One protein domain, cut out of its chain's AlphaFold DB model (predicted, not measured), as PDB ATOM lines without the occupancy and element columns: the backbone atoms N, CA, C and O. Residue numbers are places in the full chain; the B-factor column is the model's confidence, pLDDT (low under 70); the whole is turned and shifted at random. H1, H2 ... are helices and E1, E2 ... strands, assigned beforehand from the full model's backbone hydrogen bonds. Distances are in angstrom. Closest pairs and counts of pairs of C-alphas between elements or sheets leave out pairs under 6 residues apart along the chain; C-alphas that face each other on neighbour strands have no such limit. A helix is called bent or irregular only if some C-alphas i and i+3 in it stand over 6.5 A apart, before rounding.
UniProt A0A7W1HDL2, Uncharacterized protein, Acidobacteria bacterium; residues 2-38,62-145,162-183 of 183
ATOM      1  N   SER A   2      81.418  16.712 -29.404       49.53
ATOM      2  CA  SER A   2      80.064  16.140 -29.611       49.53
ATOM      3  C   SER A   2      79.630  15.054 -28.595       49.53
ATOM      4  O   SER A   2      78.446  14.926 -28.306       49.53
ATOM      5  N   ARG A   3      80.566  14.318 -27.973       45.06
ATOM      6  CA  ARG A   3      80.240  13.245 -27.007       45.06
ATOM      7  C   ARG A   3      79.818  13.730 -25.608       45.06
ATOM      8  O   ARG A   3      79.182  12.976 -24.887       45.06
ATOM      9  N   ILE A   4      80.138  14.972 -25.237       52.09
ATOM     10  CA  ILE A   4      79.793  15.542 -23.918       52.09
ATOM     11  C   ILE A   4      78.342  16.053 -23.898       52.09
ATOM     12  O   ILE A   4      77.658  15.922 -22.890       52.09
ATOM     13  N   PHE A   5      77.831  16.544 -25.032       47.28
ATOM     14  CA  PHE A   5      76.449  17.027 -25.141       47.28
ATOM     15  C   PHE A   5      75.397  15.910 -25.044       47.28
ATOM     16  O   PHE A   5      74.330  16.125 -24.479       47.28
ATOM     17  N   ILE A   6      75.702  14.700 -25.528       52.09
ATOM     18  CA  ILE A   6      74.770  13.556 -25.482       52.09
ATOM     19  C   ILE A   6      74.557  13.066 -24.038       52.09
ATOM     20  O   ILE A   6      73.452  12.675 -23.672       52.09
ATOM     21  N   LEU A   7      75.587  13.148 -23.191       45.41
ATOM     22  CA  LEU A   7      75.526  12.698 -21.797       45.41
ATOM     23  C   LEU A   7      74.680  13.630 -20.909       45.41
ATOM     24  O   LEU A   7      73.998  13.160 -20.002       45.41
ATOM     25  N   ILE A   8      74.657  14.932 -21.211       53.16
ATOM     26  CA  ILE A   8      73.853  15.921 -20.474       53.16
ATOM     27  C   ILE A   8      72.356  15.765 -20.793       53.16
ATOM     28  O   ILE A   8      71.529  15.842 -19.889       53.16
ATOM     29  N   VAL A   9      71.992  15.466 -22.045       54.00
ATOM     30  CA  VAL A   9      70.581  15.273 -22.441       54.00
ATOM     31  C   VAL A   9      69.972  14.013 -21.806       54.00
ATOM     32  O   VAL A   9      68.816  14.035 -21.389       54.00
ATOM     33  N   VAL A  10      70.750  12.935 -21.649       54.28
ATOM     34  CA  VAL A  10      70.284  11.697 -20.991       54.28
ATOM     35  C   VAL A  10      70.116  11.879 -19.474       54.28
ATOM     36  O   VAL A  10      69.177  11.337 -18.887       54.28
ATOM     37  N   LEU A  11      70.965  12.690 -18.831       48.59
ATOM     38  CA  LEU A  11      70.851  12.972 -17.396       48.59
ATOM     39  C   LEU A  11      69.595  13.804 -17.063       48.59
ATOM     40  O   LEU A  11      68.918  13.514 -16.080       48.59
ATOM     41  N   VAL A  12      69.235  14.786 -17.902       53.91
ATOM     42  CA  VAL A  12      68.031  15.619 -17.692       53.91
ATOM     43  C   VAL A  12      66.733  14.824 -17.896       53.91
ATOM     44  O   VAL A  12      65.788  15.004 -17.129       53.91
ATOM     45  N   LEU A  13      66.687  13.882 -18.849       49.41
ATOM     46  CA  LEU A  13      65.521  12.998 -19.018       49.41
ATOM     47  C   LEU A  13      65.299  12.048 -17.830       49.41
ATOM     48  O   LEU A  13      64.167  11.655 -17.562       49.41
ATOM     49  N   SER A  14      66.362  11.686 -17.111       50.53
ATOM     50  CA  SER A  14      66.284  10.717 -16.010       50.53
ATOM     51  C   SER A  14      65.690  11.328 -14.733       50.53
ATOM     52  O   SER A  14      65.053  10.631 -13.945       50.53
ATOM     53  N   ILE A  15      65.855  12.640 -14.537       54.34
ATOM     54  CA  ILE A  15      65.338  13.353 -13.361       54.34
ATOM     55  C   ILE A  15      63.838  13.645 -13.531       54.34
ATOM     56  O   ILE A  15      63.067  13.407 -12.607       54.34
ATOM     57  N   GLY A  16      63.396  14.041 -14.732       51.53
ATOM     58  CA  GLY A  16      61.993  14.401 -14.991       51.53
ATOM     59  C   GLY A  16      60.984  13.244 -14.946       51.53
ATOM     60  O   GLY A  16      59.797  13.482 -14.743       51.53
ATOM     61  N   LEU A  17      61.420  11.989 -15.108       55.00
ATOM     62  CA  LEU A  17      60.522  10.825 -15.040       55.00
ATOM     63  C   LEU A  17      60.188  10.415 -13.599       55.00
ATOM     64  O   LEU A  17      59.116   9.864 -13.350       55.00
ATOM     65  N   SER A  18      61.073  10.706 -12.646       54.59
ATOM     66  CA  SER A  18      60.925  10.258 -11.256       54.59
ATOM     67  C   SER A  18      59.714  10.905 -10.581       54.59
ATOM     68  O   SER A  18      58.904  10.209  -9.969       54.59
ATOM     69  N   ASP A  19      59.531  12.213 -10.770       55.44
ATOM     70  CA  ASP A  19      58.446  12.975 -10.140       55.44
ATOM     71  C   ASP A  19      57.059  12.554 -10.653       55.44
ATOM     72  O   ASP A  19      56.083  12.541  -9.901       55.44
ATOM     73  N   THR A  20      56.969  12.119 -11.916       64.62
ATOM     74  CA  THR A  20      55.701  11.655 -12.503       64.62
ATOM     75  C   THR A  20      55.217  10.336 -11.897       64.62
ATOM     76  O   THR A  20      54.014  10.147 -11.717       64.62
ATOM     77  N   ILE A  21      56.140   9.449 -11.510       67.50
ATOM     78  CA  ILE A  21      55.802   8.152 -10.907       67.50
ATOM     79  C   ILE A  21      55.260   8.350  -9.486       67.50
ATOM     80  O   ILE A  21      54.258   7.732  -9.122       67.50
ATOM     81  N   PHE A  22      55.877   9.229  -8.688       67.12
ATOM     82  CA  PHE A  22      55.401   9.518  -7.331       67.12
ATOM     83  C   PHE A  22      54.016  10.173  -7.338       67.12
ATOM     84  O   PHE A  22      53.130   9.726  -6.605       67.12
ATOM     85  N   ALA A  23      53.787  11.137  -8.236       72.25
ATOM     86  CA  ALA A  23      52.479  11.768  -8.400       72.25
ATOM     87  C   ALA A  23      51.383  10.755  -8.786       72.25
ATOM     88  O   ALA A  23      50.304  10.763  -8.193       72.25
ATOM     89  N   GLN A  24      51.677   9.829  -9.706       77.00
ATOM     90  CA  GLN A  24      50.730   8.790 -10.128       77.00
ATOM     91  C   GLN A  24      50.366   7.830  -8.981       77.00
ATOM     92  O   GLN A  24      49.204   7.443  -8.824       77.00
ATOM     93  N   VAL A  25      51.340   7.448  -8.149       85.88
ATOM     94  CA  VAL A  25      51.093   6.587  -6.980       85.88
ATOM     95  C   VAL A  25      50.246   7.312  -5.931       85.88
ATOM     96  O   VAL A  25      49.312   6.717  -5.383       85.88
ATOM     97  N   ALA A  26      50.540   8.585  -5.657       90.00
ATOM     98  CA  ALA A  26      49.765   9.401  -4.724       90.00
ATOM     99  C   ALA A  26      48.314   9.586  -5.198       90.00
ATOM    100  O   ALA A  26      47.380   9.451  -4.402       90.00
ATOM    101  N   GLU A  27      48.104   9.810  -6.495       92.38
ATOM    102  CA  GLU A  27      46.774   9.901  -7.096       92.38
ATOM    103  C   GLU A  27      45.992   8.589  -6.944       92.38
ATOM    104  O   GLU A  27      44.869   8.597  -6.435       92.38
ATOM    105  N   GLN A  28      46.594   7.441  -7.274       94.44
ATOM    106  CA  GLN A  28      45.929   6.143  -7.123       94.44
ATOM    107  C   GLN A  28      45.538   5.861  -5.665       94.44
ATOM    108  O   GLN A  28      44.426   5.395  -5.393       94.44
ATOM    109  N   LYS A  29      46.429   6.156  -4.710       95.19
ATOM    110  CA  LYS A  29      46.133   6.022  -3.274       95.19
ATOM    111  C   LYS A  29      45.001   6.946  -2.841       95.19
ATOM    112  O   LYS A  29      44.116   6.510  -2.108       95.19
ATOM    113  N   THR A  30      45.003   8.182  -3.332       96.88
ATOM    114  CA  THR A  30      43.939   9.160  -3.082       96.88
ATOM    115  C   THR A  30      42.591   8.612  -3.541       96.88
ATOM    116  O   THR A  30      41.652   8.574  -2.749       96.88
ATOM    117  N   GLN A  31      42.498   8.116  -4.779       96.06
ATOM    118  CA  GLN A  31      41.250   7.572  -5.322       96.06
ATOM    119  C   GLN A  31      40.766   6.344  -4.542       96.06
ATOM    120  O   GLN A  31      39.591   6.256  -4.181       96.06
ATOM    121  N   ASN A  32      41.680   5.428  -4.206       95.94
ATOM    122  CA  ASN A  32      41.352   4.250  -3.403       95.94
ATOM    123  C   ASN A  32      40.817   4.641  -2.017       95.94
ATOM    124  O   ASN A  32      39.833   4.065  -1.547       95.94
ATOM    125  N   LEU A  33      41.439   5.630  -1.367       96.38
ATOM    126  CA  LEU A  33      41.035   6.084  -0.040       96.38
ATOM    127  C   LEU A  33      39.689   6.819  -0.075       96.38
ATOM    128  O   LEU A  33      38.829   6.555   0.764       96.38
ATOM    129  N   ILE A  34      39.462   7.675  -1.075       97.00
ATOM    130  CA  ILE A  34      38.173   8.343  -1.299       97.00
ATOM    131  C   ILE A  34      37.047   7.320  -1.488       97.00
ATOM    132  O   ILE A  34      36.010   7.419  -0.825       97.00
ATOM    133  N   ALA A  35      37.265   6.303  -2.325       95.38
ATOM    134  CA  ALA A  35      36.295   5.233  -2.533       95.38
ATOM    135  C   ALA A  35      36.033   4.439  -1.241       95.38
ATOM    136  O   ALA A  35      34.883   4.137  -0.921       95.38
ATOM    137  N   ALA A  36      37.080   4.147  -0.460       95.06
ATOM    138  CA  ALA A  36      36.962   3.421   0.803       95.06
ATOM    139  C   ALA A  36      36.213   4.210   1.894       95.06
ATOM    140  O   ALA A  36      35.525   3.603   2.723       95.06
ATOM    141  N   LEU A  37      36.333   5.541   1.901       95.69
ATOM    142  CA  LEU A  37      35.619   6.440   2.815       95.69
ATOM    143  C   LEU A  37      34.135   6.592   2.457       95.69
ATOM    144  O   LEU A  37      33.317   6.857   3.343       95.69
ATOM    145  N   GLY A  38      33.784   6.383   1.187       92.75
ATOM    146  CA  GLY A  38      32.404   6.330   0.727       92.75
ATOM    147  C   GLY A  38      31.613   5.196   1.386       92.75
ATOM    148  O   GLY A  38      32.135   4.112   1.673       92.75
ATOM    149  N   ALA A  62      38.169  14.333  -3.275       97.94
ATOM    150  CA  ALA A  62      39.500  14.824  -2.937       97.94
ATOM    151  C   ALA A  62      39.603  16.333  -3.193       97.94
ATOM    152  O   ALA A  62      39.128  16.835  -4.212       97.94
ATOM    153  N   VAL A  63      40.252  17.047  -2.278       98.06
ATOM    154  CA  VAL A  63      40.468  18.491  -2.375       98.06
ATOM    155  C   VAL A  63      41.953  18.742  -2.543       98.06
ATOM    156  O   VAL A  63      42.726  18.496  -1.623       98.06
ATOM    157  N   VAL A  64      42.330  19.248  -3.718       96.81
ATOM    158  CA  VAL A  64      43.692  19.693  -4.019       96.81
ATOM    159  C   VAL A  64      43.756  21.211  -3.893       96.81
ATOM    160  O   VAL A  64      42.968  21.918  -4.521       96.81
ATOM    161  N   LYS A  65      44.689  21.722  -3.089       94.88
ATOM    162  CA  LYS A  65      44.952  23.157  -2.936       94.88
ATOM    163  C   LYS A  65      46.231  23.555  -3.664       94.88
ATOM    164  O   LYS A  65      47.200  22.803  -3.685       94.88
ATOM    165  N   ASN A  66      46.237  24.766  -4.219       93.50
ATOM    166  CA  ASN A  66      47.398  25.313  -4.931       93.50
ATOM    167  C   ASN A  66      48.574  25.605  -3.989       93.50
ATOM    168  O   ASN A  66      49.728  25.517  -4.399       93.50
ATOM    169  N   ASN A  67      48.287  25.967  -2.736       94.62
ATOM    170  CA  ASN A  67      49.294  26.238  -1.721       94.62
ATOM    171  C   ASN A  67      49.178  25.217  -0.586       94.62
ATOM    172  O   ASN A  67      48.144  25.102   0.068       94.62
ATOM    173  N   ILE A  68      50.272  24.506  -0.317       94.00
ATOM    174  CA  ILE A  68      50.346  23.498   0.745       94.00
ATOM    175  C   ILE A  68      50.030  24.074   2.135       94.00
ATOM    176  O   ILE A  68      49.482  23.375   2.986       94.00
ATOM    177  N   ARG A  69      50.314  25.364   2.364       95.81
ATOM    178  CA  ARG A  69      50.000  26.047   3.629       95.81
ATOM    179  C   ARG A  69      48.506  26.133   3.895       95.81
ATOM    180  O   ARG A  69      48.113  26.183   5.054       95.81
ATOM    181  N   ASP A  70      47.682  26.073   2.857       96.44
ATOM    182  CA  ASP A  70      46.234  26.121   3.006       96.44
ATOM    183  C   ASP A  70      45.681  24.826   3.635       96.44
ATOM    184  O   ASP A  70      44.512  24.780   4.017       96.44
ATOM    185  N   TYR A  71      46.484  23.760   3.740       96.38
ATOM    186  CA  TYR A  71      46.135  22.555   4.500       96.38
ATOM    187  C   TYR A  71      46.467  22.651   5.993       96.38
ATOM    188  O   TYR A  71      46.034  21.784   6.756       96.38
ATOM    189  N   ALA A  72      47.229  23.659   6.425       97.19
ATOM    190  CA  ALA A  72      47.539  23.852   7.836       97.19
ATOM    191  C   ALA A  72      46.273  24.192   8.638       97.19
ATOM    192  O   ALA A  72      45.351  24.828   8.129       97.19
ATOM    193  N   GLY A  73      46.247  23.775   9.900       97.69
ATOM    194  CA  GLY A  73      45.144  24.014  10.825       97.69
ATOM    195  C   GLY A  73      44.762  22.767  11.611       97.69
ATOM    196  O   GLY A  73      45.488  21.767  11.630       97.69
ATOM    197  N   VAL A  74      43.626  22.848  12.295       98.25
ATOM    198  CA  VAL A  74      43.139  21.796  13.184       98.25
ATOM    199  C   VAL A  74      42.057  20.989  12.482       98.25
ATOM    200  O   VAL A  74      41.112  21.533  11.925       98.25
ATOM    201  N   TYR A  75      42.175  19.673  12.559       98.19
ATOM    202  CA  TYR A  75      41.204  18.708  12.077       98.19
ATOM    203  C   TYR A  75      40.740  17.879  13.267       98.19
ATOM    204  O   TYR A  75      41.552  17.225  13.924       98.19
ATOM    205  N   GLU A  76      39.446  17.893  13.566       96.69
ATOM    206  CA  GLU A  76      38.918  17.244  14.767       96.69
ATOM    207  C   GLU A  76      37.567  16.575  14.514       96.69
ATOM    208  O   GLU A  76      36.712  17.087  13.787       96.69
ATOM    209  N   SER A  77      37.372  15.408  15.127       91.88
ATOM    210  CA  SER A  77      36.070  14.750  15.188       91.88
ATOM    211  C   SER A  77      35.396  15.069  16.516       91.88
ATOM    212  O   SER A  77      35.948  14.782  17.577       91.88
ATOM    213  N   SER A  78      34.175  15.603  16.460       80.38
ATOM    214  CA  SER A  78      33.352  15.867  17.647       80.38
ATOM    215  C   SER A  78      32.913  14.597  18.379       80.38
ATOM    216  O   SER A  78      32.603  14.657  19.563       80.38
ATOM    217  N   GLU A  79      32.883  13.456  17.689       79.12
ATOM    218  CA  GLU A  79      32.303  12.210  18.205       79.12
ATOM    219  C   GLU A  79      33.349  11.122  18.443       79.12
ATOM    220  O   GLU A  79      33.246  10.365  19.403       79.12
ATOM    221  N   ALA A  80      34.360  11.031  17.576       77.75
ATOM    222  CA  ALA A  80      35.270   9.889  17.558       77.75
ATOM    223  C   ALA A  80      36.543  10.098  18.400       77.75
ATOM    224  O   ALA A  80      37.361   9.193  18.504       77.75
ATOM    225  N   GLY A  81      36.732  11.281  18.998       87.50
ATOM    226  CA  GLY A  81      37.878  11.545  19.874       87.50
ATOM    227  C   GLY A  81      39.226  11.534  19.147       87.50
ATOM    228  O   GLY A  81      40.240  11.193  19.745       87.50
ATOM    229  N   TYR A  82      39.236  11.918  17.871       93.12
ATOM    230  CA  TYR A  82      40.444  12.068  17.064       93.12
ATOM    231  C   TYR A  82      40.709  13.546  16.787       93.12
ATOM    232  O   TYR A  82      39.782  14.293  16.455       93.12
ATOM    233  N   ARG A  83      41.981  13.941  16.841       96.31
ATOM    234  CA  ARG A  83      42.438  15.279  16.456       96.31
ATOM    235  C   ARG A  83      43.794  15.206  15.770       96.31
ATOM    236  O   ARG A  83      44.679  14.500  16.245       96.31
ATOM    237  N   ILE A  84      43.966  15.980  14.706       97.94
ATOM    238  CA  ILE A  84      45.244  16.244  14.042       97.94
ATOM    239  C   ILE A  84      45.370  17.756  13.856       97.94
ATOM    240  O   ILE A  84      44.510  18.382  13.252       97.94
ATOM    241  N   GLU A  85      46.450  18.343  14.342       98.38
ATOM    242  CA  GLU A  85      46.873  19.696  14.001       98.38
ATOM    243  C   GLU A  85      48.047  19.606  13.029       98.38
ATOM    244  O   GLU A  85      49.012  18.883  13.288       98.38
ATOM    245  N   LEU A  86      47.959  20.324  11.911       98.25
ATOM    246  CA  LEU A  86      49.012  20.414  10.906       98.25
ATOM    247  C   LEU A  86      49.566  21.831  10.854       98.25
ATOM    248  O   LEU A  86      48.818  22.810  10.822       98.25
ATOM    249  N   ARG A  87      50.887  21.931  10.772       97.31
ATOM    250  CA  ARG A  87      51.614  23.177  10.548       97.31
ATOM    251  C   ARG A  87      52.552  22.985   9.372       97.31
ATOM    252  O   ARG A  87      53.224  21.964   9.263       97.31
ATOM    253  N   VAL A  88      52.602  23.983   8.501       95.38
ATOM    254  CA  VAL A  88      53.545  24.012   7.383       95.38
ATOM    255  C   VAL A  88      54.523  25.144   7.635       95.38
ATOM    256  O   VAL A  88      54.134  26.313   7.685       95.38
ATOM    257  N   LEU A  89      55.787  24.789   7.833       93.94
ATOM    258  CA  LEU A  89      56.849  25.726   8.160       93.94
ATOM    259  C   LEU A  89      57.250  26.580   6.941       93.94
ATOM    260  O   LEU A  89      56.780  26.409   5.806       93.94
ATOM    261  N   THR A  90      58.107  27.569   7.175       91.06
ATOM    262  CA  THR A  90      58.582  28.485   6.128       91.06
ATOM    263  C   THR A  90      59.404  27.775   5.053       91.06
ATOM    264  O   THR A  90      59.306  28.149   3.886       91.06
ATOM    265  N   ASP A  91      60.127  26.722   5.433       90.44
ATOM    266  CA  ASP A  91      60.927  25.845   4.568       90.44
ATOM    267  C   ASP A  91      60.096  24.782   3.817       90.44
ATOM    268  O   ASP A  91      60.646  24.000   3.046       90.44
ATOM    269  N   GLY A  92      58.774  24.752   4.025       88.12
ATOM    270  CA  GLY A  92      57.868  23.779   3.413       88.12
ATOM    271  C   GLY A  92      57.776  22.446   4.157       88.12
ATOM    272  O   GLY A  92      56.996  21.583   3.748       88.12
ATOM    273  N   LYS A  93      58.508  22.268   5.264       94.94
ATOM    274  CA  LYS A  93      58.381  21.086   6.116       94.94
ATOM    275  C   LYS A  93      57.012  21.068   6.790       94.94
ATOM    276  O   LYS A  93      56.511  22.086   7.269       94.94
ATOM    277  N   ILE A  94      56.423  19.880   6.850       97.06
ATOM    278  CA  ILE A  94      55.136  19.647   7.494       97.06
ATOM    279  C   ILE A  94      55.399  19.058   8.870       97.06
ATOM    280  O   ILE A  94      56.097  18.051   9.016       97.06
ATOM    281  N   GLU A  95      54.821  19.685   9.879       97.31
ATOM    282  CA  GLU A  95      54.784  19.176  11.238       97.31
ATOM    283  C   GLU A  95      53.336  18.919  11.623       97.31
ATOM    284  O   GLU A  95      52.413  19.592  11.162       97.31
ATOM    285  N   GLY A  96      53.126  17.929  12.477       97.62
ATOM    286  CA  GLY A  96      51.802  17.682  13.001       97.62
ATOM    287  C   GLY A  96      51.834  16.955  14.322       97.62
ATOM    288  O   GLY A  96      52.795  16.260  14.662       97.62
ATOM    289  N   SER A  97      50.770  17.133  15.074       98.00
ATOM    290  CA  SER A  97      50.556  16.475  16.352       98.00
ATOM    291  C   SER A  97      49.070  16.287  16.575       98.00
ATOM    292  O   SER A  97      48.236  16.849  15.866       98.00
ATOM    293  N   GLY A  98      48.718  15.442  17.526       96.94
ATOM    294  CA  GLY A  98      47.324  15.119  17.731       96.94
ATOM    295  C   GLY A  98      47.126  14.054  18.778       96.94
ATOM    296  O   GLY A  98      48.036  13.733  19.544       96.94
ATOM    297  N   TYR A  99      45.919  13.511  18.787       94.81
ATOM    298  CA  TYR A  99      45.576  12.375  19.615       94.81
ATOM    299  C   TYR A  99      44.588  11.461  18.898       94.81
ATOM    300  O   TYR A  99      43.710  11.926  18.168       94.81
ATOM    301  N   ASP A 100      44.744  10.163  19.129       91.56
ATOM    302  CA  ASP A 100      43.769   9.145  18.749       91.56
ATOM    303  C   ASP A 100      43.018   8.696  20.009       91.56
ATOM    304  O   ASP A 100      43.618   8.582  21.083       91.56
ATOM    305  N   SER A 101      41.719   8.426  19.890       82.88
ATOM    306  CA  SER A 101      41.000   7.657  20.907       82.88
ATOM    307  C   SER A 101      41.193   6.180  20.608       82.88
ATOM    308  O   SER A 101      41.015   5.752  19.467       82.88
ATOM    309  N   ASP A 102      41.539   5.394  21.623       71.56
ATOM    310  CA  ASP A 102      41.454   3.944  21.481       71.56
ATOM    311  C   ASP A 102      39.978   3.521  21.476       71.56
ATOM    312  O   ASP A 102      39.145   4.160  22.121       71.56
ATOM    313  N   PHE A 103      39.637   2.457  20.749       62.62
ATOM    314  CA  PHE A 103      38.253   1.969  20.700       62.62
ATOM    315  C   PHE A 103      37.813   1.395  22.056       62.62
ATOM    316  O   PHE A 103      36.636   1.450  22.402       62.62
ATOM    317  N   ASP A 104      38.772   0.870  22.820       62.25
ATOM    318  CA  ASP A 104      38.542   0.138  24.071       62.25
ATOM    319  C   ASP A 104      38.839   0.978  25.328       62.25
ATOM    320  O   ASP A 104      38.636   0.542  26.460       62.25
ATOM    321  N   SER A 105      39.330   2.209  25.155       61.94
ATOM    322  CA  SER A 105      39.644   3.088  26.279       61.94
ATOM    323  C   SER A 105      39.235   4.522  25.986       61.94
ATOM    324  O   SER A 105      39.573   5.074  24.943       61.94
ATOM    325  N   SER A 106      38.619   5.180  26.964       66.69
ATOM    326  CA  SER A 106      38.353   6.624  26.922       66.69
ATOM    327  C   SER A 106      39.632   7.480  26.980       66.69
ATOM    328  O   SER A 106      39.547   8.699  27.131       66.69
ATOM    329  N   GLN A 107      40.822   6.867  26.934       79.06
ATOM    330  CA  GLN A 107      42.091   7.576  26.997       79.06
ATOM    331  C   GLN A 107      42.547   8.016  25.607       79.06
ATOM    332  O   GLN A 107      42.643   7.229  24.666       79.06
ATOM    333  N   LYS A 108      42.887   9.302  25.518       89.00
ATOM    334  CA  LYS A 108      43.493   9.912  24.336       89.00
ATOM    335  C   LYS A 108      44.981   9.573  24.297       89.00
ATOM    336  O   LYS A 108      45.716   9.886  25.235       89.00
ATOM    337  N   LYS A 109      45.435   8.966  23.203       91.88
ATOM    338  CA  LYS A 109      46.847   8.669  22.944       91.88
ATOM    339  C   LYS A 109      47.444   9.773  22.084       91.88
ATOM    340  O   LYS A 109      47.177   9.846  20.888       91.88
ATOM    341  N   ASN A 110      48.250  10.630  22.703       95.44
ATOM    342  CA  ASN A 110      48.930  11.715  22.001       95.44
ATOM    343  C   ASN A 110      50.007  11.169  21.051       95.44
ATOM    344  O   ASN A 110      50.736  10.237  21.405       95.44
ATOM    345  N   PHE A 111      50.151  11.799  19.888       97.25
ATOM    346  CA  PHE A 111      51.204  11.502  18.922       97.25
ATOM    347  C   PHE A 111      51.778  12.768  18.285       97.25
ATOM    348  O   PHE A 111      51.152  13.831  18.254       97.25
ATOM    349  N   THR A 112      52.964  12.616  17.702       98.38
ATOM    350  CA  THR A 112      53.518  13.541  16.707       98.38
ATOM    351  C   THR A 112      53.637  12.843  15.358       98.38
ATOM    352  O   THR A 112      53.736  11.616  15.283       98.38
ATOM    353  N   LEU A 113      53.580  13.613  14.278       98.31
ATOM    354  CA  LEU A 113      53.796  13.115  12.928       98.31
ATOM    355  C   LEU A 113      55.280  13.221  12.578       98.31
ATOM    356  O   LEU A 113      55.872  14.298  12.645       98.31
ATOM    357  N   LYS A 114      55.866  12.099  12.167       97.88
ATOM    358  CA  LYS A 114      57.171  12.039  11.511       97.88
ATOM    359  C   LYS A 114      57.011  11.823  10.017       97.88
ATOM    360  O   LYS A 114      56.071  11.160   9.582       97.88
ATOM    361  N   ASP A 115      57.950  12.390   9.263       96.62
ATOM    362  CA  ASP A 115      58.042  12.262   7.806       96.62
ATOM    363  C   ASP A 115      56.736  12.634   7.090       96.62
ATOM    364  O   ASP A 115      56.339  11.994   6.119       96.62
ATOM    365  N   ALA A 116      56.049  13.661   7.604       97.56
ATOM    366  CA  ALA A 116      54.795  14.128   7.041       97.56
ATOM    367  C   ALA A 116      55.016  14.748   5.655       97.56
ATOM    368  O   ALA A 116      55.887  15.602   5.469       97.56
ATOM    369  N   ARG A 117      54.212  14.316   4.684       96.62
ATOM    370  CA  ARG A 117      54.245  14.777   3.291       96.62
ATOM    371  C   ARG A 117      52.830  14.933   2.765       96.62
ATOM    372  O   ARG A 117      51.972  14.111   3.086       96.62
ATOM    373  N   ILE A 118      52.616  15.964   1.952       96.38
ATOM    374  CA  ILE A 118      51.368  16.177   1.221       96.38
ATOM    375  C   ILE A 118      51.672  16.129  -0.274       96.38
ATOM    376  O   ILE A 118      52.475  16.918  -0.764       96.38
ATOM    377  N   GLU A 119      51.012  15.216  -0.980       95.38
ATOM    378  CA  GLU A 119      51.098  15.050  -2.432       95.38
ATOM    379  C   GLU A 119      49.678  15.104  -3.008       95.38
ATOM    380  O   GLU A 119      48.849  14.222  -2.766       95.38
ATOM    381  N   GLY A 120      49.353  16.185  -3.723       94.81
ATOM    382  CA  GLY A 120      47.979  16.464  -4.142       94.81
ATOM    383  C   GLY A 120      47.053  16.653  -2.934       94.81
ATOM    384  O   GLY A 120      47.172  17.644  -2.211       94.81
ATOM    385  N   ALA A 121      46.132  15.708  -2.729       97.44
ATOM    386  CA  ALA A 121      45.218  15.665  -1.583       97.44
ATOM    387  C   ALA A 121      45.616  14.612  -0.528       97.44
ATOM    388  O   ALA A 121      44.938  14.489   0.492       97.44
ATOM    389  N   LEU A 122      46.675  13.832  -0.764       98.19
ATOM    390  CA  LEU A 122      47.112  12.761   0.129       98.19
ATOM    391  C   LEU A 122      48.088  13.301   1.172       98.19
ATOM    392  O   LEU A 122      49.140  13.826   0.824       98.19
ATOM    393  N   LEU A 123      47.775  13.102   2.447       98.31
ATOM    394  CA  LEU A 123      48.700  13.219   3.565       98.31
ATOM    395  C   LEU A 123      49.247  11.831   3.908       98.31
ATOM    396  O   LEU A 123      48.490  10.922   4.255       98.31
ATOM    397  N   THR A 124      50.568  11.691   3.895       98.12
ATOM    398  CA  THR A 124      51.258  10.518   4.447       98.12
ATOM    399  C   THR A 124      52.148  10.933   5.605       98.12
ATOM    400  O   THR A 124      52.788  11.980   5.535       98.12
ATOM    401  N   ALA A 125      52.182  10.138   6.670       98.19
ATOM    402  CA  ALA A 125      53.065  10.354   7.812       98.19
ATOM    403  C   ALA A 125      53.222   9.069   8.638       98.19
ATOM    404  O   ALA A 125      52.525   8.075   8.426       98.19
ATOM    405  N   THR A 126      54.091   9.114   9.643       98.12
ATOM    406  CA  THR A 126      54.140   8.125  10.723       98.12
ATOM    407  C   THR A 126      53.743   8.794  12.032       98.12
ATOM    408  O   THR A 126      54.435   9.699  12.497       98.12
ATOM    409  N   LYS A 127      52.642   8.355  12.645       97.56
ATOM    410  CA  LYS A 127      52.297   8.711  14.025       97.56
ATOM    411  C   LYS A 127      53.315   8.066  14.956       97.56
ATOM    412  O   LYS A 127      53.536   6.860  14.858       97.56
ATOM    413  N   VAL A 128      53.911   8.851  15.844       97.75
ATOM    414  CA  VAL A 128      54.794   8.384  16.917       97.75
ATOM    415  C   VAL A 128      54.146   8.740  18.245       97.75
ATOM    416  O   VAL A 128      53.986   9.921  18.563       97.75
ATOM    417  N   PHE A 129      53.747   7.720  18.994       95.62
ATOM    418  CA  PHE A 129      53.069   7.861  20.277       95.62
ATOM    419  C   PHE A 129      54.072   7.984  21.430       95.62
ATOM    420  O   PHE A 129      55.248   7.640  21.304       95.62
ATOM    421  N   ALA A 130      53.604   8.459  22.587       91.94
ATOM    422  CA  ALA A 130      54.449   8.677  23.766       91.94
ATOM    423  C   ALA A 130      55.132   7.398  24.299       91.94
ATOM    424  O   ALA A 130      56.219   7.472  24.863       91.94
ATOM    425  N   ASN A 131      54.523   6.227  24.093       90.25
ATOM    426  CA  ASN A 131      55.089   4.918  24.440       90.25
ATOM    427  C   ASN A 131      56.132   4.412  23.417       90.25
ATOM    428  O   ASN A 131      56.623   3.294  23.557       90.25
ATOM    429  N   GLY A 132      56.446   5.194  22.379       93.88
ATOM    430  CA  GLY A 132      57.341   4.809  21.286       93.88
ATOM    431  C   GLY A 132      56.682   3.955  20.198       93.88
ATOM    432  O   GLY A 132      57.331   3.653  19.197       93.88
ATOM    433  N   GLU A 133      55.407   3.588  20.354       94.31
ATOM    434  CA  GLU A 133      54.638   2.919  19.308       94.31
ATOM    435  C   GLU A 133      54.553   3.814  18.071       94.31
ATOM    436  O   GLU A 133      54.472   5.044  18.165       94.31
ATOM    437  N   THR A 134      54.568   3.190  16.895       95.50
ATOM    438  CA  THR A 134      54.442   3.911  15.633       95.50
ATOM    439  C   THR A 134      53.340   3.326  14.771       95.50
ATOM    440  O   THR A 134      53.135   2.113  14.739       95.50
ATOM    441  N   LYS A 135      52.630   4.195  14.049       95.00
ATOM    442  CA  LYS A 135      51.566   3.799  13.124       95.00
ATOM    443  C   LYS A 135      51.633   4.633  11.855       95.00
ATOM    444  O   LYS A 135      51.709   5.858  11.914       95.00
ATOM    445  N   LYS A 136      51.589   3.976  10.695       96.12
ATOM    446  CA  LYS A 136      51.491   4.684   9.414       96.12
ATOM    447  C   LYS A 136      50.140   5.386   9.313       96.12
ATOM    448  O   LYS A 136      49.113   4.813   9.670       96.12
ATOM    449  N   LEU A 137      50.163   6.610   8.808       96.88
ATOM    450  CA  LEU A 137      48.990   7.405   8.489       96.88
ATOM    451  C   LEU A 137      48.964   7.644   6.982       96.88
ATOM    452  O   LEU A 137      49.904   8.210   6.429       96.88
ATOM    453  N   GLU A 138      47.867   7.240   6.353       97.75
ATOM    454  CA  GLU A 138      47.480   7.666   5.013       97.75
ATOM    455  C   GLU A 138      46.093   8.300   5.134       97.75
ATOM    456  O   GLU A 138      45.136   7.648   5.559       97.75
ATOM    457  N   ALA A 139      46.008   9.589   4.834       98.19
ATOM    458  CA  ALA A 139      44.800  10.382   4.976       98.19
ATOM    459  C   ALA A 139      44.588  11.246   3.733       98.19
ATOM    460  O   ALA A 139      45.544  11.588   3.045       98.19
ATOM    461  N   VAL A 140      43.346  11.609   3.435       98.50
ATOM    462  CA  VAL A 140      42.995  12.433   2.276       98.50
ATOM    463  C   VAL A 140      42.245  13.678   2.716       98.50
ATOM    464  O   VAL A 140      41.288  13.591   3.485       98.50
ATOM    465  N   PHE A 141      42.671  14.837   2.221       98.50
ATOM    466  CA  PHE A 141      41.897  16.067   2.335       98.50
ATOM    467  C   PHE A 141      40.701  15.975   1.397       98.50
ATOM    468  O   PHE A 141      40.861  15.769   0.191       98.50
ATOM    469  N   ASN A 142      39.495  16.085   1.942       98.50
ATOM    470  CA  ASN A 142      38.286  15.844   1.174       98.50
ATOM    471  C   ASN A 142      37.108  16.717   1.604       98.50
ATOM    472  O   ASN A 142      36.977  17.130   2.758       98.50
ATOM    473  N   ASN A 143      36.203  16.932   0.653       98.44
ATOM    474  CA  ASN A 143      34.838  17.342   0.931       98.44
ATOM    475  C   ASN A 143      34.016  16.075   1.161       98.44
ATOM    476  O   ASN A 143      33.851  15.256   0.254       98.44
ATOM    477  N   ARG A 144      33.514  15.896   2.381       97.75
ATOM    478  CA  ARG A 144      32.613  14.802   2.734       97.75
ATOM    479  C   ARG A 144      31.182  15.304   2.690       97.75
ATOM    480  O   ARG A 144      30.811  16.169   3.478       97.75
ATOM    481  N   THR A 145      30.382  14.714   1.813       98.00
ATOM    482  CA  THR A 145      28.944  14.970   1.729       98.00
ATOM    483  C   THR A 145      28.188  13.822   2.378       98.00
ATOM    484  O   THR A 145      28.317  12.676   1.944       98.00
ATOM    485  N   TYR A 162      34.359  20.178   4.745       98.00
ATOM    486  CA  TYR A 162      35.772  20.019   4.424       98.00
ATOM    487  C   TYR A 162      36.526  19.432   5.621       98.00
ATOM    488  O   TYR A 162      36.276  19.800   6.775       98.00
ATOM    489  N   GLY A 163      37.449  18.512   5.358       97.94
ATOM    490  CA  GLY A 163      38.206  17.867   6.415       97.94
ATOM    491  C   GLY A 163      39.269  16.898   5.922       97.94
ATOM    492  O   GLY A 163      39.694  16.935   4.767       97.94
ATOM    493  N   LEU A 164      39.701  16.043   6.844       98.12
ATOM    494  CA  LEU A 164      40.707  15.010   6.639       98.12
ATOM    495  C   LEU A 164      40.088  13.639   6.931       98.12
ATOM    496  O   LEU A 164      39.645  13.371   8.052       98.12
ATOM    497  N   GLY A 165      40.048  12.769   5.926       97.25
ATOM    498  CA  GLY A 165      39.518  11.412   6.029       97.25
ATOM    499  C   GLY A 165      40.614  10.349   6.032       97.25
ATOM    500  O   GLY A 165      41.568  10.446   5.266       97.25
ATOM    501  N   PHE A 166      40.479   9.307   6.850       96.44
ATOM    502  CA  PHE A 166      41.385   8.151   6.830       96.44
ATOM    503  C   PHE A 166      40.695   6.872   7.306       96.44
ATOM    504  O   PHE A 166      39.611   6.898   7.894       96.44
ATOM    505  N   ILE A 167      41.338   5.737   7.037       93.69
ATOM    506  CA  ILE A 167      40.908   4.434   7.534       93.69
ATOM    507  C   ILE A 167      41.783   4.053   8.721       93.69
ATOM    508  O   ILE A 167      43.001   3.952   8.594       93.69
ATOM    509  N   ASP A 168      41.149   3.810   9.861       88.94
ATOM    510  CA  ASP A 168      41.810   3.264  11.040       88.94
ATOM    511  C   ASP A 168      41.370   1.816  11.237       88.94
ATOM    512  O   ASP A 168      40.175   1.521  11.231       88.94
ATOM    513  N   SER A 169      42.321   0.894  11.368       85.56
ATOM    514  CA  SER A 169      42.024  -0.531  11.545       85.56
ATOM    515  C   SER A 169      42.686  -1.079  12.800       85.56
ATOM    516  O   SER A 169      43.849  -0.777  13.082       85.56
ATOM    517  N   TRP A 170      41.922  -1.900  13.518       77.56
ATOM    518  CA  TRP A 170      42.310  -2.598  14.738       77.56
ATOM    519  C   TRP A 170      41.756  -4.023  14.683       77.56
ATOM    520  O   TRP A 170      40.552  -4.247  14.816       77.56
ATOM    521  N   GLY A 171      42.631  -5.002  14.432       82.69
ATOM    522  CA  GLY A 171      42.217  -6.389  14.212       82.69
ATOM    523  C   GLY A 171      41.258  -6.511  13.022       82.69
ATOM    524  O   GLY A 171      41.629  -6.217  11.890       82.69
ATOM    525  N   THR A 172      40.020  -6.939  13.282       82.19
ATOM    526  CA  THR A 172      38.951  -7.080  12.275       82.19
ATOM    527  C   THR A 172      38.044  -5.851  12.162       82.19
ATOM    528  O   THR A 172      37.143  -5.826  11.320       82.19
ATOM    529  N   ILE A 173      38.253  -4.836  13.005       81.56
ATOM    530  CA  ILE A 173      37.447  -3.615  13.032       81.56
ATOM    531  C   ILE A 173      38.106  -2.567  12.136       81.56
ATOM    532  O   ILE A 173      39.288  -2.259  12.281       81.56
ATOM    533  N   THR A 174      37.313  -1.989  11.235       87.19
ATOM    534  CA  THR A 174      37.732  -0.905  10.341       87.19
ATOM    535  C   THR A 174      36.829   0.307  10.533       87.19
ATOM    536  O   THR A 174      35.634   0.269  10.220       87.19
ATOM    537  N   ASN A 175      37.423   1.405  10.986       88.25
ATOM    538  CA  ASN A 175      36.774   2.692  11.170       88.25
ATOM    539  C   ASN A 175      37.094   3.626  10.002       88.25
ATOM    540  O   ASN A 175      38.243   3.792   9.600       88.25
ATOM    541  N   ARG A 176      36.045   4.255   9.467       92.38
ATOM    542  CA  ARG A 176      36.154   5.360   8.509       92.38
ATOM    543  C   ARG A 176      36.100   6.646   9.313       92.38
ATOM    544  O   ARG A 176      35.025   7.017   9.782       92.38
ATOM    545  N   VAL A 177      37.249   7.272   9.516       93.62
ATOM    546  CA  VAL A 177      37.364   8.478  10.330       93.62
ATOM    547  C   VAL A 177      37.311   9.695   9.415       93.62
ATOM    548  O   VAL A 177      37.940   9.715   8.359       93.62
ATOM    549  N   PHE A 178      36.549  10.705   9.825       96.00
ATOM    550  CA  PHE A 178      36.532  12.021   9.198       96.00
ATOM    551  C   PHE A 178      36.721  13.080  10.278       96.00
ATOM    552  O   PHE A 178      35.958  13.127  11.248       96.00
ATOM    553  N   LEU A 179      37.745  13.905  10.100       97.31
ATOM    554  CA  LEU A 179      38.086  15.015  10.975       97.31
ATOM    555  C   LEU A 179      37.692  16.313  10.279       97.31
ATOM    556  O   LEU A 179      38.232  16.634   9.222       97.31
ATOM    557  N   GLU A 180      36.753  17.050  10.856       97.94
ATOM    558  CA  GLU A 180      36.302  18.321  10.296       97.94
ATOM    559  C   GLU A 180      37.362  19.397  10.535       97.94
ATOM    560  O   GLU A 180      37.936  19.473  11.625       97.94
ATOM    561  N   PHE A 181      37.608  20.238   9.532       98.00
ATOM    562  CA  PHE A 181      38.497  21.384   9.684       98.00
ATOM    563  C   PHE A 181      37.893  22.426  10.637       98.00
ATOM    564  O   PHE A 181      36.760  22.872  10.451       98.00
ATOM    565  N   LYS A 182      38.658  22.824  11.653       94.88
ATOM    566  CA  LYS A 182      38.342  23.881  12.615       94.88
ATOM    567  C   LYS A 182      39.338  25.013  12.358       94.88
ATOM    568  O   LYS A 182      40.527  24.845  12.622       94.88
ATOM    569  N   SER A 183      38.854  26.093  11.745       76.88
ATOM    570  CA  SER A 183      39.633  27.301  11.431       76.88
ATOM    571  C   SER A 183      40.348  27.872  12.647       76.88
ATOM    572  O   SER A 183      39.688  27.896  13.712       76.88
TER     573      SER A 183
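Overview. This is residues 2 to 38, 62 to 145 and 162 to 183 of the 183 residues of an uncharacterized protein of Acidobacteria bacterium (UniProt A0A7W1HDL2). Eight antiparallel strands, E1 to E8, make a closed barrel, and the long helix H1 packs on its outside with residues 22 to 37, while residues 2 to 21 of H1 stick out as a long arm. The short helix H2 also lies outside the barrel. The 143 printed residues hold two named helices and eight named strands, in the order H1 H2 E1 E2 E3 E4 E5 E6 E7 E8, and the class is mixed, helices and strands. The whole is loose, with a radius of gyration of the C-alphas of 18.2 A; the spans are 71 by 34 by 33 A, and the arm makes the length.

Along the chain. Find C-alpha 73 at (45.144, 24.014, 10.825), where E1, residues 73 to 76, begins. E2 is residues 83 to 88, E3 94 to 101 (22.9 A), E4 108 to 119 (28.3 A), E5 122 to 129 (21.6 A), E6 134 to 145 (31.1 A), E7 162 to 170 (25.7 A) and E8 173 to 182 (27.5 A), ending at C-alpha 182, (38.342, 23.881, 12.615). H1, residues 2 to 37, runs 55.9 A from C-alpha 2 at (80.064, 16.140, -29.611). It is neither bent nor irregular, but only just: C-alphas 16 and 19 are 6.2 A apart. H2 is residues 68 to 71.

Arrangement. Go round the barrel from E1. E1 to E6 form a meander, each strand the antiparallel neighbour of the one before, in five hairpins: look for N 75 and O 84 at 2.8 A, N 85 and O 97 at 2.8 A, N 113 and O 96 at 2.8 A, N 114 and O 126 at 2.8 A, and N 123 and O 139 at 2.8 A. E4 bends by 72 degrees at residue 115, and E6 by 63 degrees at residue 142. E6 and E7 are antiparallel neighbours, with N 140 and O 165 within hydrogen-bond range at 2.8 A; the hairpin E7 and E8 has N 175 and O 168 at 2.8 A. E8 and E1 close the ring, with N 182 and O 74 at 2.8 A. H1 is on the barrel, outside it, at a height of 11.0 A; on the local plane it runs slantwise to E4 at 34 degrees. Its closest C-alphas to E5 are Thr 30 and Leu 122, 5.8 A. In H1, 22 of 32 O i to N i+4 pairs are within hydrogen-bond range; H2 is too short for such a pair. H2 is on the barrel, over none of its strands; its closest C-alphas to E2 are Arg 69 and Val 88, 5.5 A.

Size, cuts and confidence. The C-alphas of Ser 2 and Ser 106, the two farthest apart, are 70.9 A apart. Residues 39 to 61 and 146 to 161 are not printed; the gaps are 11.7 A from C-alpha 38 to 62 and 8.9 A from C-alpha 145 to 162. Of the links printed whole, none is long. The mean pLDDT of the printed part is 86.8; look for values under 70 at residues 2 to 22 and 103 to 106.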